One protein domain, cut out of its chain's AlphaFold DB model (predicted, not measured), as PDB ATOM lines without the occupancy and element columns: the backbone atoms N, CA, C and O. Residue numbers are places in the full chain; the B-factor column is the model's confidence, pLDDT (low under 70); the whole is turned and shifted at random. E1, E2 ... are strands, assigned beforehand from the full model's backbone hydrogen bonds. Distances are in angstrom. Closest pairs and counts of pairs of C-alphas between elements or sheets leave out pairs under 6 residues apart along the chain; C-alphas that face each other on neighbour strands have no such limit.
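What this domain is: This is residues 35 to 154 of the 1230 residues of the protein "Putative extracellular protein TR9_013a" of Trebouxia sp. TR9 (UniProt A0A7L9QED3). This is a sandwich of two twisted sheets face to face, a sheet of five strands, E4, E7, E2, E1 and E9, over a sheet of four, E5, E6, E3 and E8. The strands of the one sheet cross those of the other at 36 degrees, and the long strands E2 and E7 with the links at their ends make the longest axis: residues 41 to 52 lie at one end, residues 64 to 72 and 106 to 118 at the other. The printed part has 120 residues with nine named strands, E1 to E9 in order along the chain, and no named helix; the class is all strand. The larger sheet is mixed, with the order E4, E7, E2, E1, E9, and the smaller is all antiparallel, with the order E5, E6, E3, E8. The whole is compact, with a radius of gyration of the C-alphas of 14.1 A, yet elongated in outline, spanning 48 by 25 by 19 A.

Where its parts are: Begin in the larger sheet with E2, residues 53 to 63, the longest strand: find C-alpha 53 at (2.002, 38.190, -39.924) and go 31.6 A to C-alpha 63 at (32.529, 43.837, -33.837). In the same sheet look for E7, residues 119 to 128 and 27.0 A long, E4, residues 82 to 89, and E1, residues 35 to 40, which begins at C-alpha 35, (27.708, 40.524, -31.035). E9, residues 148 to 153, ends at C-alpha 153, (11.495, 41.146, -26.418). For the smaller sheet, read E3, residues 73 to 79 and 20.2 A long, then E5, residues 92 to 97, E6, residues 100 to 105, and E8, residues 137 to 142.

How they stand to each other: Start at E2, an inner strand of the larger sheet. E7 is its antiparallel neighbour at 158 degrees, with N 59 and O 122 at 2.7 A. E1 is its other antiparallel neighbour, and the two form a hairpin, with N 39 and O 58 at 2.8 A. Beyond E1 look for the edge strand E9, parallel to E1 at 21 degrees, with N 38 and O 150 at 2.8 A. The other edge strand, E4, is antiparallel to E7, with N 89 and O 123 at 2.8 A, and it bends by 65 degrees at residue 86. This sheet is twisted, its C-alphas up to 7.3 A off its best plane. Now look across to the smaller sheet: the parts that face each other are 9.3 A apart centre to centre, and their best planes differ by 7 degrees. Here E3 and E6 are antiparallel, with N 77 and O 101 at 2.8 A; E3 and E8 are antiparallel, with N 78 and O 139 at 2.8 A; and E5 and E6 form a hairpin, with N 94 and O 102 at 2.8 A. Between the sheets, the closest C-alphas of E4 and E5 are those of Glu 84 and Thr 96, 6.1 A apart. Those of E8 and E9 are Ala 139 and Leu 149, 6.8 A apart. Among the pairs that are apart are E1 and E5, and E5 and E9.

The domain as a whole: The C-alphas farthest apart are those of Ala 50 and Ser 66, 48.2 A. The printed part runs from residue 35 to 154 and has no cut. Look for the long links at E1 to E2, 12 residues, and E6 to E7, 13 residues. The mean pLDDT of the printed part is 78.1; it is under 70 at residues 41 to 52, 95 to 97, 107, 109, 130 to 134 and 152 to 154.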
ATOM      1  N   SER A  35      28.927  40.576 -31.838       88.25
ATOM      2  CA  SER A  35      27.708  40.524 -31.035       88.25
ATOM      3  C   SER A  35      26.579  41.257 -31.734       88.25
ATOM      4  O   SER A  35      26.775  42.342 -32.279       88.25
ATOM      5  N   VAL A  36      25.395  40.656 -31.685       91.12
ATOM      6  CA  VAL A  36      24.176  41.218 -32.250       91.12
ATOM      7  C   VAL A  36      23.107  41.241 -31.171       91.12
ATOM      8  O   VAL A  36      22.768  40.203 -30.602       91.12
ATOM      9  N   THR A  37      22.548  42.417 -30.907       88.50
ATOM     10  CA  THR A  37      21.328  42.543 -30.105       88.50
ATOM     11  C   THR A  37      20.155  42.719 -31.054       88.50
ATOM     12  O   THR A  37      20.081  43.716 -31.771       88.50
ATOM     13  N   ALA A  38      19.254  41.737 -31.075       82.06
ATOM     14  CA  ALA A  38      18.027  41.796 -31.852       82.06
ATOM     15  C   ALA A  38      16.874  42.289 -30.976       82.06
ATOM     16  O   ALA A  38      16.455  41.631 -30.017       82.06
ATOM     17  N   GLN A  39      16.347  43.450 -31.343       76.25
ATOM     18  CA  GLN A  39      15.134  44.028 -30.789       76.25
ATOM     19  C   GLN A  39      13.978  43.654 -31.711       76.25
ATOM     20  O   GLN A  39      14.001  43.968 -32.901       76.25
ATOM     21  N   VAL A  40      12.996  42.932 -31.176       70.69
ATOM     22  CA  VAL A  40      11.925  42.320 -31.974       70.69
ATOM     23  C   VAL A  40      10.590  42.876 -31.506       70.69
ATOM     24  O   VAL A  40      10.253  42.733 -30.331       70.69
ATOM     25  N   SER A  41       9.841  43.497 -32.420       58.53
ATOM     26  CA  SER A  41       8.512  44.038 -32.127       58.53
ATOM     27  C   SER A  41       7.491  42.930 -31.848       58.53
ATOM     28  O   SER A  41       7.696  41.757 -32.181       58.53
ATOM     29  N   SER A  42       6.328  43.309 -31.316       61.31
ATOM     30  CA  SER A  42       5.126  42.489 -31.471       61.31
ATOM     31  C   SER A  42       4.816  42.299 -32.966       61.31
ATOM     32  O   SER A  42       5.147  43.139 -33.809       61.31
ATOM     33  N   HIS A  43       4.238  41.149 -33.311       64.31
ATOM     34  CA  HIS A  43       3.864  40.825 -34.686       64.31
ATOM     35  C   HIS A  43       2.427  41.270 -34.971       64.31
ATOM     36  O   HIS A  43       1.548  41.088 -34.131       64.31
ATOM     37  N   TRP A  44       2.173  41.822 -36.155       63.19
ATOM     38  CA  TRP A  44       0.841  42.250 -36.597       63.19
ATOM     39  C   TRP A  44       0.358  41.403 -37.773       63.19
ATOM     40  O   TRP A  44       1.158  40.842 -38.520       63.19
ATOM     41  N   ALA A  45      -0.957  41.285 -37.947       66.94
ATOM     42  CA  ALA A  45      -1.535  40.585 -39.092       66.94
ATOM     43  C   ALA A  45      -1.477  41.459 -40.357       66.94
ATOM     44  O   ALA A  45      -1.764  42.655 -40.306       66.94
ATOM     45  N   LEU A  46      -1.147  40.865 -41.507       59.25
ATOM     46  CA  LEU A  46      -1.170  41.563 -42.794       59.25
ATOM     47  C   LEU A  46      -2.587  41.564 -43.389       59.25
ATOM     48  O   LEU A  46      -3.294  40.557 -43.365       59.25
ATOM     49  N   ALA A  47      -2.997  42.699 -43.967       48.25
ATOM     50  CA  ALA A  47      -4.354  42.925 -44.480       48.25
ATOM     51  C   ALA A  47      -4.772  41.990 -45.639       48.25
ATOM     52  O   ALA A  47      -5.946  41.929 -46.000       48.25
ATOM     53  N   THR A  48      -3.828  41.259 -46.235       51.97
ATOM     54  CA  THR A  48      -4.011  40.450 -47.448       51.97
ATOM     55  C   THR A  48      -4.399  38.985 -47.201       51.97
ATOM     56  O   THR A  48      -4.680  38.276 -48.168       51.97
ATOM     57  N   GLY A  49      -4.505  38.512 -45.950       48.44
ATOM     58  CA  GLY A  49      -5.061  37.183 -45.662       48.44
ATOM     59  C   GLY A  49      -4.949  36.728 -44.203       48.44
ATOM     60  O   GLY A  49      -3.953  36.972 -43.529       48.44
ATOM     61  N   ALA A  50      -5.963  36.004 -43.718       51.47
ATOM     62  CA  ALA A  50      -5.910  35.340 -42.417       51.47
ATOM     63  C   ALA A  50      -4.784  34.287 -42.432       51.47
ATOM     64  O   ALA A  50      -4.887  33.324 -43.190       51.47
ATOM     65  N   SER A  51      -3.750  34.454 -41.592       61.78
ATOM     66  CA  SER A  51      -2.563  33.581 -41.373       61.78
ATOM     67  C   SER A  51      -1.205  34.099 -41.885       61.78
ATOM     68  O   SER A  51      -0.245  33.329 -41.903       61.78
ATOM     69  N   GLN A  52      -1.077  35.373 -42.273       67.12
ATOM     70  CA  GLN A  52       0.231  36.004 -42.519       67.12
ATOM     71  C   GLN A  52       0.455  37.163 -41.548       67.12
ATOM     72  O   GLN A  52      -0.423  38.009 -41.371       67.12
ATOM     73  N   TYR A  53       1.630  37.191 -40.921       73.06
ATOM     74  CA  TYR A  53       2.002  38.190 -39.924       73.06
ATOM     75  C   TYR A  53       3.296  38.883 -40.336       73.06
ATOM     76  O   TYR A  53       4.106  38.293 -41.045       73.06
ATOM     77  N   ALA A  54       3.518  40.106 -39.879       77.25
ATOM     78  CA  ALA A  54       4.790  40.795 -40.024       77.25
ATOM     79  C   ALA A  54       5.313  41.251 -38.661       77.25
ATOM     80  O   ALA A  54       4.537  41.450 -37.729       77.25
ATOM     81  N   ALA A  55       6.632  41.353 -38.538       72.62
ATOM     82  CA  ALA A  55       7.308  41.876 -37.357       72.62
ATOM     83  C   ALA A  55       8.501  42.730 -37.788       72.62
ATOM     84  O   ALA A  55       9.182  42.412 -38.769       72.62
ATOM     85  N   ALA A  56       8.759  43.801 -37.045       75.06
ATOM     86  CA  ALA A  56       9.955  44.607 -37.199       75.06
ATOM     87  C   ALA A  56      11.075  44.024 -36.330       75.06
ATOM     88  O   ALA A  56      10.872  43.666 -35.167       75.06
ATOM     89  N   ILE A  57      12.263  43.925 -36.911       83.62
ATOM     90  CA  ILE A  57      13.472  43.450 -36.253       83.62
ATOM     91  C   ILE A  57      14.540  44.512 -36.457       83.62
ATOM     92  O   ILE A  57      14.857  44.874 -37.589       83.62
ATOM     93  N   ASN A  58      15.096  44.994 -35.355       82.25
ATOM     94  CA  ASN A  58      16.220  45.912 -35.350       82.25
ATOM     95  C   ASN A  58      17.449  45.189 -34.792       82.25
ATOM     96  O   ASN A  58      17.390  44.599 -33.714       82.25
ATOM     97  N   LEU A  59      18.545  45.185 -35.545       88.06
ATOM     98  CA  LEU A  59      19.788  44.496 -35.226       88.06
ATOM     99  C   LEU A  59      20.871  45.528 -34.930       88.06
ATOM    100  O   LEU A  59      21.373  46.206 -35.824       88.06
ATOM    101  N   LEU A  60      21.263  45.595 -33.664       86.62
ATOM    102  CA  LEU A  60      22.410  46.368 -33.208       86.62
ATOM    103  C   LEU A  60      23.644  45.481 -33.310       86.62
ATOM    104  O   LEU A  60      23.783  44.509 -32.566       86.62
ATOM    105  N   VAL A  61      24.506  45.796 -34.269       90.62
ATOM    106  CA  VAL A  61      25.642  44.974 -34.668       90.62
ATOM    107  C   VAL A  61      26.949  45.594 -34.188       90.62
ATOM    108  O   VAL A  61      27.260  46.728 -34.549       90.62
ATOM    109  N   SER A  62      27.755  44.831 -33.451       87.75
ATOM    110  CA  SER A  62      29.080  45.258 -32.989       87.75
ATOM    111  C   SER A  62      30.141  44.204 -33.303       87.75
ATOM    112  O   SER A  62      29.892  42.998 -33.240       87.75
ATOM    113  N   ASN A  63      31.349  44.669 -33.621       88.62
ATOM    114  CA  ASN A  63      32.529  43.837 -33.837       88.62
ATOM    115  C   ASN A  63      33.423  43.877 -32.593       88.62
ATOM    116  O   ASN A  63      34.088  44.873 -32.328       88.62
ATOM    117  N   ASN A  64      33.440  42.788 -31.838       84.62
ATOM    118  CA  ASN A  64      34.248  42.614 -30.632       84.62
ATOM    119  C   ASN A  64      35.692  42.186 -30.943       84.62
ATOM    120  O   ASN A  64      36.540  42.202 -30.050       84.62
ATOM    121  N   GLY A  65      35.988  41.823 -32.195       80.50
ATOM    122  CA  GLY A  65      37.323  41.454 -32.651       80.50
ATOM    123  C   GLY A  65      38.289  42.640 -32.726       80.50
ATOM    124  O   GLY A  65      37.904  43.808 -32.699       80.50
ATOM    125  N   SER A  66      39.586  42.350 -32.849       76.62
ATOM    126  CA  SER A  66      40.647  43.372 -32.882       76.62
ATOM    127  C   SER A  66      40.874  44.040 -34.245       76.62
ATOM    128  O   SER A  66      41.644  44.997 -34.325       76.62
ATOM    129  N   GLY A  67      40.246  43.554 -35.320       77.69
ATOM    130  CA  GLY A  67      40.378  44.106 -36.675       77.69
ATOM    131  C   GLY A  67      39.096  44.778 -37.169       77.69
ATOM    132  O   GLY A  67      38.011  44.330 -36.831       77.69
ATOM    133  N   THR A  68      39.208  45.833 -37.981       80.38
ATOM    134  CA  THR A  68      38.060  46.504 -38.623       80.38
ATOM    135  C   THR A  68      37.432  45.633 -39.718       80.38
ATOM    136  O   THR A  68      38.154  45.109 -40.567       80.38
ATOM    137  N   ILE A  69      36.097  45.564 -39.771       85.94
ATOM    138  CA  ILE A  69      35.334  44.972 -40.881       85.94
ATOM    139  C   ILE A  69      34.819  46.116 -41.763       85.94
ATOM    140  O   ILE A  69      33.823  46.769 -41.448       85.94
ATOM    141  N   ALA A  70      35.529  46.398 -42.854       82.12
ATOM    142  CA  ALA A  70      35.141  47.444 -43.796       82.12
ATOM    143  C   ALA A  70      33.914  47.028 -44.622       82.12
ATOM    144  O   ALA A  70      33.840  45.888 -45.081       82.12
ATOM    145  N   ALA A  71      32.978  47.953 -44.847       80.31
ATOM    146  CA  ALA A  71      31.916  47.748 -45.828       80.31
ATOM    147  C   ALA A  71      32.511  47.647 -47.259       80.31
ATOM    148  O   ALA A  71      33.462  48.373 -47.572       80.31
ATOM    149  N   PRO A  72      31.978  46.783 -48.146       85.31
ATOM    150  CA  PRO A  72      30.781  45.977 -47.945       85.31
ATOM    151  C   PRO A  72      31.041  44.663 -47.189       85.31
ATOM    152  O   PRO A  72      32.027  43.973 -47.453       85.31
ATOM    153  N   TRP A  73      30.115  44.265 -46.314       89.06
ATOM    154  CA  TRP A  73      30.135  42.960 -45.640       89.06
ATOM    155  C   TRP A  73      28.761  42.284 -45.679       89.06
ATOM    156  O   TRP A  73      27.719  42.934 -45.690       89.06
ATOM    157  N   GLY A  74      28.762  40.950 -45.752       89.19
ATOM    158  CA  GLY A  74      27.536  40.155 -45.833       89.19
ATOM    159  C   GLY A  74      26.916  39.899 -44.462       89.19
ATOM    160  O   GLY A  74      27.642  39.720 -43.487       89.19
ATOM    161  N   ILE A  75      25.590  39.818 -44.402       92.44
ATOM    162  CA  ILE A  75      24.825  39.417 -43.218       92.44
ATOM    163  C   ILE A  75      23.805  38.337 -43.589       92.44
ATOM    164  O   ILE A  75      23.182  38.388 -44.653       92.44
ATOM    165  N   SER A  76      23.643  37.355 -42.705       92.56
ATOM    166  CA  SER A  76      22.610  36.324 -42.795       92.56
ATOM    167  C   SER A  76      21.827  36.252 -41.489       92.56
ATOM    168  O   SER A  76      22.427  36.228 -40.412       92.56
ATOM    169  N   ILE A  77      20.501  36.227 -41.584       92.44
ATOM    170  CA  ILE A  77      19.562  36.217 -40.461       92.44
ATOM    171  C   ILE A  77      18.667  34.991 -40.612       92.44
ATOM    172  O   ILE A  77      17.912  34.878 -41.579       92.44
ATOM    173  N   GLU A  78      18.723  34.086 -39.646       91.19
ATOM    174  CA  GLU A  78      17.875  32.899 -39.596       91.19
ATOM    175  C   GLU A  78      16.724  33.123 -38.615       91.19
ATOM    176  O   GLU A  78      16.930  33.662 -37.527       91.19
ATOM    177  N   GLY A  79      15.515  32.691 -38.966       84.88
ATOM    178  CA  GLY A  79      14.350  32.776 -38.088       84.88
ATOM    179  C   GLY A  79      13.220  31.840 -38.504       84.88
ATOM    180  O   GLY A  79      13.081  31.446 -39.662       84.88
ATOM    181  N   VAL A  80      12.391  31.442 -37.541       79.19
ATOM    182  CA  VAL A  80      11.349  30.434 -37.776       79.19
ATOM    183  C   VAL A  80      10.176  31.044 -38.547       79.19
ATOM    184  O   VAL A  80       9.524  31.980 -38.090       79.19
ATOM    185  N   GLY A  81       9.873  30.474 -39.715       76.12
ATOM    186  CA  GLY A  81       8.698  30.843 -40.508       76.12
ATOM    187  C   GLY A  81       8.855  32.097 -41.369       76.12
ATOM    188  O   GLY A  81       7.865  32.500 -41.981       76.12
ATOM    189  N   TYR A  82      10.062  32.680 -41.449       87.25
ATOM    190  CA  TYR A  82      10.364  33.807 -42.339       87.25
ATOM    191  C   TYR A  82      10.119  33.415 -43.794       87.25
ATOM    192  O   TYR A  82      10.703  32.450 -44.299       87.25
ATOM    193  N   SER A  83       9.241  34.158 -44.461       80.56
ATOM    194  CA  SER A  83       8.862  33.912 -45.852       80.56
ATOM    195  C   SER A  83       9.353  35.004 -46.796       80.56
ATOM    196  O   SER A  83       9.736  34.702 -47.923       80.56
ATOM    197  N   GLU A  84       9.376  36.258 -46.344       82.94
ATOM    198  CA  GLU A  84       9.706  37.411 -47.183       82.94
ATOM    199  C   GLU A  84      10.249  38.571 -46.337       82.94
ATOM    200  O   GLU A  84       9.875  38.722 -45.173       82.94
ATOM    201  N   VAL A  85      11.124  39.389 -46.926       84.81
ATOM    202  CA  VAL A  85      11.492  40.702 -46.382       84.81
ATOM    203  C   VAL A  85      10.595  41.730 -47.044       84.81
ATOM    204  O   VAL A  85      10.708  41.966 -48.242       84.81
ATOM    205  N   VAL A  86       9.714  42.340 -46.258       79.19
ATOM    206  CA  VAL A  86       8.831  43.413 -46.729       79.19
ATOM    207  C   VAL A  86       9.650  44.678 -46.970       79.19
ATOM    208  O   VAL A  86       9.448  45.384 -47.955       79.19
ATOM    209  N   GLN A  87      10.592  44.955 -46.068       79.38
ATOM    210  CA  GLN A  87      11.467  46.116 -46.142       79.38
ATOM    211  C   GLN A  87      12.756  45.870 -45.355       79.38
ATOM    212  O   GLN A  87      12.725  45.228 -44.307       79.38
ATOM    213  N   ALA A  88      13.877  46.404 -45.838       80.31
ATOM    214  CA  ALA A  88      15.159  46.444 -45.138       80.31
ATOM    215  C   ALA A  88      15.617  47.903 -44.995       80.31
ATOM    216  O   ALA A  88      15.350  48.730 -45.869       80.31
ATOM    217  N   PHE A  89      16.288  48.219 -43.890       72.81
ATOM    218  CA  PHE A  89      16.785  49.555 -43.565       72.81
ATOM    219  C   PHE A  89      18.274  49.471 -43.255       72.81
ATOM    220  O   PHE A  89      18.652  48.710 -42.365       72.81
ATOM    221  N   ASN A  90      19.095  50.280 -43.928       74.06
ATOM    222  CA  ASN A  90      20.554  50.351 -43.738       74.06
ATOM    223  C   ASN A  90      21.341  49.107 -44.197       74.06
ATOM    224  O   ASN A  90      22.450  48.871 -43.741       74.06
ATOM    225  N   TRP A  91      20.758  48.283 -45.069       87.75
ATOM    226  CA  TRP A  91      21.433  47.184 -45.764       87.75
ATOM    227  C   TRP A  91      20.576  46.727 -46.948       87.75
ATOM    228  O   TRP A  91      19.363  46.945 -46.979       87.75
ATOM    229  N   ASP A  92      21.204  46.055 -47.905       83.94
ATOM    230  CA  ASP A  92      20.544  45.512 -49.085       83.94
ATOM    231  C   ASP A  92      20.232  44.024 -48.877       83.94
ATOM    232  O   ASP A  92      21.129  43.177 -48.919       83.94
ATOM    233  N   SER A  93      18.960  43.659 -48.683       85.19
ATOM    234  CA  SER A  93      18.545  42.248 -48.654       85.19
ATOM    235  C   SER A  93      18.583  41.648 -50.066       85.19
ATOM    236  O   SER A  93      17.951  42.176 -50.980       85.19
ATOM    237  N   THR A  94      19.292  40.535 -50.262       75.50
ATOM    238  CA  THR A  94      19.562  39.948 -51.588       75.50
ATOM    239  C   THR A  94      18.815  38.643 -51.863       75.50
ATOM    240  O   THR A  94      18.601  38.308 -53.028       75.50
ATOM    241  N   SER A  95      18.402  37.891 -50.836       69.56
ATOM    242  CA  SER A  95      17.536  36.713 -51.010       69.56
ATOM    243  C   SER A  95      16.872  36.265 -49.709       69.56
ATOM    244  O   SER A  95      17.473  36.344 -48.637       69.56
ATOM    245  N   THR A  96      15.661  35.719 -49.823       64.38
ATOM    246  CA  THR A  96      15.029  34.907 -48.782       64.38
ATOM    247  C   THR A  96      14.935  33.458 -49.258       64.38
ATOM    248  O   THR A  96      14.430  33.159 -50.339       64.38
ATOM    249  N   SER A  97      15.444  32.534 -48.451       69.56
ATOM    250  CA  SER A  97      15.008  31.135 -48.477       69.56
ATOM    251  C   SER A  97      14.111  30.920 -47.263       69.56
ATOM    252  O   SER A  97      14.202  31.687 -46.307       69.56
ATOM    253  N   THR A  98      13.205  29.941 -47.285       74.19
ATOM    254  CA  THR A  98      12.291  29.715 -46.155       74.19
ATOM    255  C   THR A  98      13.084  29.588 -44.848       74.19
ATOM    256  O   THR A  98      13.807  28.615 -44.657       74.19
ATOM    257  N   GLY A  99      12.950  30.585 -43.970       76.69
ATOM    258  CA  GLY A  99      13.647  30.670 -42.687       76.69
ATOM    259  C   GLY A  99      15.025  31.353 -42.667       76.69
ATOM    260  O   GLY A  99      15.578  31.487 -41.581       76.69
ATOM    261  N   VAL A 100      15.585  31.807 -43.799       88.44
ATOM    262  CA  VAL A 100      16.896  32.497 -43.848       88.44
ATOM    263  C   VAL A 100      16.879  33.683 -44.811       88.44
ATOM    264  O   VAL A 100      16.535  33.536 -45.987       88.44
ATOM    265  N   ILE A 101      17.319  34.845 -44.330       90.62
ATOM    266  CA  ILE A 101      17.418  36.106 -45.070       90.62
ATOM    267  C   ILE A 101      18.894  36.473 -45.224       90.62
ATOM    268  O   ILE A 101      19.601  36.596 -44.231       90.62
ATOM    269  N   ASN A 102      19.351  36.695 -46.457       91.69
ATOM    270  CA  ASN A 102      20.716  37.141 -46.748       91.69
ATOM    271  C   ASN A 102      20.727  38.558 -47.317       91.69
ATOM    272  O   ASN A 102      19.808  38.950 -48.037       91.69
ATOM    273  N   GLY A 103      21.806  39.297 -47.070       89.62
ATOM    274  CA  GLY A 103      22.013  40.636 -47.613       89.62
ATOM    275  C   GLY A 103      23.411  41.182 -47.363       89.62
ATOM    276  O   GLY A 103      24.291  40.469 -46.879       89.62
ATOM    277  N   THR A 104      23.608  42.446 -47.718       89.56
ATOM    278  CA  THR A 104      24.906  43.123 -47.668       89.56
ATOM    279  C   THR A 104      24.741  44.517 -47.079       89.56
ATOM    280  O   THR A 104      23.911  45.289 -47.554       89.56
ATOM    281  N   ALA A 105      25.549  44.850 -46.078       86.56
ATOM    282  CA  ALA A 105      25.769  46.229 -45.662       86.56
ATOM    283  C   ALA A 105      26.864  46.811 -46.569       86.56
ATOM    284  O   ALA A 105      27.974  46.273 -46.613       86.56
ATOM    285  N   SER A 106      26.533  47.827 -47.363       84.00
ATOM    286  CA  SER A 106      27.333  48.329 -48.487       84.00
ATOM    287  C   SER A 106      27.871  49.752 -48.294       84.00
ATOM    288  O   SER A 106      28.766  50.165 -49.037       84.00
ATOM    289  N   LEU A 107      27.342  50.527 -47.345       68.81
ATOM    290  CA  LEU A 107      27.694  51.938 -47.169       68.81
ATOM    291  C   LEU A 107      28.911  52.095 -46.254       68.81
ATOM    292  O   LEU A 107      29.083  51.382 -45.273       68.81
ATOM    293  N   TYR A 108      29.770  53.072 -46.551       70.25
ATOM    294  CA  TYR A 108      31.049  53.246 -45.846       70.25
ATOM    295  C   TYR A 108      30.902  53.412 -44.321       70.25
ATOM    296  O   TYR A 108      31.786  52.988 -43.573       70.25
ATOM    297  N   TRP A 109      29.798  54.010 -43.858       68.00
ATOM    298  CA  TRP A 109      29.509  54.235 -42.439       68.00
ATOM    299  C   TRP A 109      29.027  52.970 -41.714       68.00
ATOM    300  O   TRP A 109      29.066  52.922 -40.490       68.00
ATOM    301  N   GLU A 110      28.663  51.921 -42.453       82.44
ATOM    302  CA  GLU A 110      28.330  50.596 -41.918       82.44
ATOM    303  C   GLU A 110      29.601  49.785 -41.595       82.44
ATOM    304  O   GLU A 110      29.531  48.626 -41.200       82.44
ATOM    305  N   THR A 111      30.793  50.373 -41.741       82.44
ATOM    306  CA  THR A 111      32.060  49.769 -41.305       82.44
ATOM    307  C   THR A 111      32.037  49.483 -39.800       82.44
ATOM    308  O   THR A 111      31.839  50.391 -38.993       82.44
ATOM    309  N   LEU A 112      32.305  48.235 -39.408       84.12
ATOM    310  CA  LEU A 112      32.387  47.833 -38.001       84.12
ATOM    311  C   LEU A 112      33.826  47.975 -37.498       84.12
ATOM    312  O   LEU A 112      34.732  47.239 -37.905       84.12
ATOM    313  N   LEU A 113      34.039  48.931 -36.604       80.62
ATOM    314  CA  LEU A 113      35.305  49.188 -35.931       80.62
ATOM    315  C   LEU A 113      35.592  48.096 -34.886       80.62
ATOM    316  O   LEU A 113      34.662  47.494 -34.352       80.62
ATOM    317  N   PRO A 114      36.873  47.813 -34.606       82.62
ATOM    318  CA  PRO A 114      37.255  46.769 -33.666       82.62
ATOM    319  C   PRO A 114      36.871  47.117 -32.222       82.62
ATOM    320  O   PRO A 114      36.680  48.286 -31.883       82.62
ATOM    321  N   LEU A 115      36.845  46.100 -31.356       78.69
ATOM    322  CA  LEU A 115      36.649  46.217 -29.902       78.69
ATOM    323  C   LEU A 115      35.336  46.911 -29.492       78.69
ATOM    324  O   LEU A 115      35.306  47.648 -28.509       78.69
ATOM    325  N   ALA A 116      34.264  46.696 -30.254       82.06
ATOM    326  CA  ALA A 116      32.947  47.308 -30.069       82.06
ATOM    327  C   ALA A 116      32.969  48.849 -30.069       82.06
ATOM    328  O   ALA A 116      32.082  49.486 -29.503       82.06
ATOM    329  N   ALA A 117      33.971  49.462 -30.713       73.69
ATOM    330  CA  ALA A 117      34.128  50.915 -30.742       73.69
ATOM    331  C   ALA A 117      32.974  51.640 -31.459       73.69
ATOM    332  O   ALA A 117      32.784  52.839 -31.266       73.69
ATOM    333  N   ASN A 118      32.202  50.928 -32.280       77.56
ATOM    334  CA  ASN A 118      30.930  51.401 -32.800       77.56
ATOM    335  C   ASN A 118      29.902  50.265 -32.889       77.56
ATOM    336  O   ASN A 118      30.231  49.078 -32.855       77.56
ATOM    337  N   THR A 119      28.639  50.664 -33.019       85.50
ATOM    338  CA  THR A 119      27.514  49.768 -33.288       85.50
ATOM    339  C   THR A 119      26.819  50.238 -34.555       85.50
ATOM    340  O   THR A 119      26.531  51.426 -34.696       85.50
ATOM    341  N   VAL A 120      26.567  49.319 -35.481       81.50
ATOM    342  CA  VAL A 120      25.840  49.580 -36.727       81.50
ATOM    343  C   VAL A 120      24.423  49.054 -36.572       81.50
ATOM    344  O   VAL A 120      24.223  47.929 -36.120       81.50
ATOM    345  N   ASN A 121      23.443  49.880 -36.927       84.81
ATOM    346  CA  ASN A 121      22.037  49.547 -36.766       84.81
ATOM    347  C   ASN A 121      21.403  49.124 -38.096       84.81
ATOM    348  O   ASN A 121      21.271  49.951 -39.002       84.81
ATOM    349  N   LEU A 122      20.982  47.861 -38.185       84.25
ATOM    350  CA  LEU A 122      20.327  47.285 -39.357       84.25
ATOM    351  C   LEU A 122      18.880  46.916 -39.038       84.25
ATOM    352  O   LEU A 122      18.624  46.154 -38.112       84.25
ATOM    353  N   GLY A 123      17.932  47.399 -39.834       80.31
ATOM    354  CA  GLY A 123      16.512  47.106 -39.640       80.31
ATOM    355  C   GLY A 123      15.946  46.194 -40.724       80.31
ATOM    356  O   GLY A 123      16.381  46.233 -41.876       80.31
ATOM    357  N   LEU A 124      14.918  45.418 -40.390       85.88
ATOM    358  CA  LEU A 124      14.057  44.759 -41.369       85.88
ATOM    359  C   LEU A 124      12.622  44.590 -40.864       85.88
ATOM    360  O   LEU A 124      12.388  44.373 -39.679       85.88
ATOM    361  N   ILE A 125      11.665  44.625 -41.787       81.38
ATOM    362  CA  ILE A 125      10.313  44.105 -41.584       81.38
ATOM    363  C   ILE A 125      10.250  42.755 -42.282       81.38
ATOM    364  O   ILE A 125      10.394  42.663 -43.505       81.38
ATOM    365  N   VAL A 126      10.032  41.703 -41.498       85.25
ATOM    366  CA  VAL A 126       9.933  40.334 -41.995       85.25
ATOM    367  C   VAL A 126       8.490  39.863 -41.960       85.25
ATOM    368  O   VAL A 126       7.787  40.048 -40.967       85.25
ATOM    369  N   GLN A 127       8.055  39.216 -43.035       85.75
ATOM    370  CA  GLN A 127       6.809  38.471 -43.059       85.75
ATOM    371  C   GLN A 127       7.048  37.040 -42.563       85.75
ATOM    372  O   GLN A 127       7.978  36.357 -43.003       85.75
ATOM    373  N   THR A 128       6.181  36.576 -41.668       76.56
ATOM    374  CA  THR A 128       6.178  35.224 -41.118       76.56
ATOM    375  C   THR A 128       4.837  34.527 -41.326       76.56
ATOM    376  O   THR A 128       3.759  35.126 -41.312       76.56
ATOM    377  N   THR A 129       4.922  33.216 -41.520       73.25
ATOM    378  CA  THR A 129       3.770  32.307 -41.630       73.25
ATOM    379  C   THR A 129       3.366  31.694 -40.287       73.25
ATOM    380  O   THR A 129       2.380  30.963 -40.215       73.25
ATOM    381  N   SER A 130       4.106  31.985 -39.212       60.22
ATOM    382  CA  SER A 130       3.799  31.505 -37.864       60.22
ATOM    383  C   SER A 130       2.931  32.507 -37.098       60.22
ATOM    384  O   SER A 130       3.246  33.693 -37.052       60.22
ATOM    385  N   ASN A 131       1.878  32.023 -36.430       56.88
ATOM    386  CA  ASN A 131       1.103  32.806 -35.457       56.88
ATOM    387  C   ASN A 131       1.732  32.804 -34.049       56.88
ATOM    388  O   ASN A 131       1.140  33.335 -33.111       56.88
ATOM    389  N   SER A 132       2.894  32.165 -33.875       52.06
ATOM    390  CA  SER A 132       3.590  32.119 -32.593       52.06
ATOM    391  C   SER A 132       4.182  33.486 -32.258       52.06
ATOM    392  O   SER A 132       4.857  34.071 -33.101       52.06
ATOM    393  N   SER A 133       4.081  33.911 -30.998       49.62
ATOM    394  CA  SER A 133       4.672  35.151 -30.461       49.62
ATOM    395  C   SER A 133       6.206  35.249 -30.561       49.62
ATOM    396  O   SER A 133       6.799  36.195 -30.054       49.62
ATOM    397  N   ASN A 134       6.886  34.263 -31.161       61.12
ATOM    398  CA  ASN A 134       8.339  34.210 -31.287       61.12
ATOM    399  C   ASN A 134       8.803  34.370 -32.741       61.12
ATOM    400  O   ASN A 134       9.182  33.398 -33.387       61.12
ATOM    401  N   VAL A 135       8.775  35.610 -33.235       73.12
ATOM    402  CA  VAL A 135       9.295  35.995 -34.565       73.12
ATOM    403  C   VAL A 135      10.775  36.416 -34.490       73.12
ATOM    404  O   VAL A 135      11.338  36.932 -35.452       73.12
ATOM    405  N   ALA A 136      11.430  36.201 -33.344       81.00
ATOM    406  CA  ALA A 136      12.819  36.584 -33.127       81.00
ATOM    407  C   ALA A 136      13.795  35.765 -33.992       81.00
ATOM    408  O   ALA A 136      13.544  34.574 -34.219       81.00
ATOM    409  N   PRO A 137      14.919  36.363 -34.434       89.00
ATOM    410  CA  PRO A 137      15.975  35.616 -35.099       89.00
ATOM    411  C   PRO A 137      16.499  34.496 -34.198       89.00
ATOM    412  O   PRO A 137      16.662  34.674 -32.992       89.00
ATOM    413  N   THR A 138      16.778  33.338 -34.784       89.19
ATOM    414  CA  THR A 138      17.397  32.201 -34.094       89.19
ATOM    415  C   THR A 138      18.911  32.182 -34.257       89.19
ATOM    416  O   THR A 138      19.602  31.639 -33.399       89.19
ATOM    417  N   ALA A 139      19.430  32.783 -35.330       90.62
ATOM    418  CA  ALA A 139      20.859  32.973 -35.548       90.62
ATOM    419  C   ALA A 139      21.109  34.196 -36.439       90.62
ATOM    420  O   ALA A 139      20.303  34.513 -37.314       90.62
ATOM    421  N   VAL A 140      22.239  34.871 -36.227       92.19
ATOM    422  CA  VAL A 140      22.737  35.934 -37.111       92.19
ATOM    423  C   VAL A 140      24.215  35.677 -37.392       92.19
ATOM    424  O   VAL A 140      24.969  35.340 -36.476       92.19
ATOM    425  N   SER A 141      24.633  35.822 -38.649       90.88
ATOM    426  CA  SER A 141      26.041  35.750 -39.050       90.88
ATOM    427  C   SER A 141      26.464  36.961 -39.875       90.88
ATOM    428  O   SER A 141      25.678  37.490 -40.659       90.88
ATOM    429  N   ILE A 142      27.712  37.393 -39.695       89.56
ATOM    430  CA  ILE A 142      28.324  38.544 -40.370       89.56
ATOM    431  C   ILE A 142      29.619  38.092 -41.024       89.56
ATOM    432  O   ILE A 142      30.408  37.370 -40.421       89.56
ATOM    433  N   ALA A 143      29.822  38.483 -42.282       83.06
ATOM    434  CA  ALA A 143      30.939  38.039 -43.114       83.06
ATOM    435  C   ALA A 143      31.117  36.500 -43.117       83.06
ATOM    436  O   ALA A 143      32.226  35.991 -43.255       83.06
ATOM    437  N   GLY A 144      30.012  35.757 -42.968       80.38
ATOM    438  CA  GLY A 144      29.994  34.292 -42.913       80.38
ATOM    439  C   GLY A 144      30.288  33.674 -41.539       80.38
ATOM    440  O   GLY A 144      30.388  32.455 -41.454       80.38
ATOM    441  N   GLN A 145      30.410  34.477 -40.477       83.12
ATOM    442  CA  GLN A 145      30.734  34.022 -39.120       83.12
ATOM    443  C   GLN A 145      29.558  34.256 -38.169       83.12
ATOM    444  O   GLN A 145      28.968  35.334 -38.167       83.12
ATOM    445  N   SER A 146      29.180  33.245 -37.382       87.88
ATOM    446  CA  SER A 146      28.070  33.342 -36.424       87.88
ATOM    447  C   SER A 146      28.402  34.300 -35.280       87.88
ATOM    448  O   SER A 146      29.497  34.235 -34.730       87.88
ATOM    449  N   CYS A 147      27.443  35.146 -34.902       88.44
ATOM    450  CA  CYS A 147      27.597  36.125 -33.827       88.44
ATOM    451  C   CYS A 147      26.861  35.705 -32.554       88.44
ATOM    452  O   CYS A 147      25.858  34.985 -32.608       88.44
ATOM    453  N   SER A 148      27.304  36.212 -31.400       88.00
ATOM    454  CA  SER A 148      26.553  36.062 -30.152       88.00
ATOM    455  C   SER A 148      25.267  36.890 -30.226       88.00
ATOM    456  O   SER A 148      25.334  38.116 -30.344       88.00
ATOM    457  N   LEU A 149      24.112  36.229 -30.163       87.62
ATOM    458  CA  LEU A 149      22.802  36.846 -30.351       87.62
ATOM    459  C   LEU A 149      22.080  37.040 -29.013       87.62
ATOM    460  O   LEU A 149      21.748  36.063 -28.341       87.62
ATOM    461  N   ASN A 150      21.792  38.291 -28.659       84.06
ATOM    462  CA  ASN A 150      20.927  38.642 -27.534       84.06
ATOM    463  C   ASN A 150      19.551  39.058 -28.056       84.06
ATOM    464  O   ASN A 150      19.449  39.975 -28.868       84.06
ATOM    465  N   ILE A 151      18.492  38.393 -27.583       75.88
ATOM    466  CA  ILE A 151      17.110  38.730 -27.939       75.88
ATOM    467  C   ILE A 151      16.483  39.538 -26.810       75.88
ATOM    468  O   ILE A 151      16.266  39.023 -25.714       75.88
ATOM    469  N   THR A 152      16.123  40.781 -27.101       58.06
ATOM    470  CA  THR A 152      15.292  41.613 -26.226       58.06
ATOM    471  C   THR A 152      13.880  41.654 -26.799       58.06
ATOM    472  O   THR A 152      13.662  42.223 -27.871       58.06
ATOM    473  N   ARG A 153      12.925  41.016 -26.108       47.50
ATOM    474  CA  ARG A 153      11.495  41.146 -26.418       47.50
ATOM    475  C   ARG A 153      10.984  42.448 -25.830       47.50
ATOM    476  O   ARG A 153      10.977  42.610 -24.613       47.50
ATOM    477  N   THR A 154      10.538  43.344 -26.690       37.62
ATOM    478  CA  THR A 154       9.911  44.591 -26.280       37.62
ATOM    479  C   THR A 154       8.435  44.327 -25.967       37.62
ATOM    480  O   THR A 154       7.620  44.175 -26.874       37.62
TER     481      THR A 154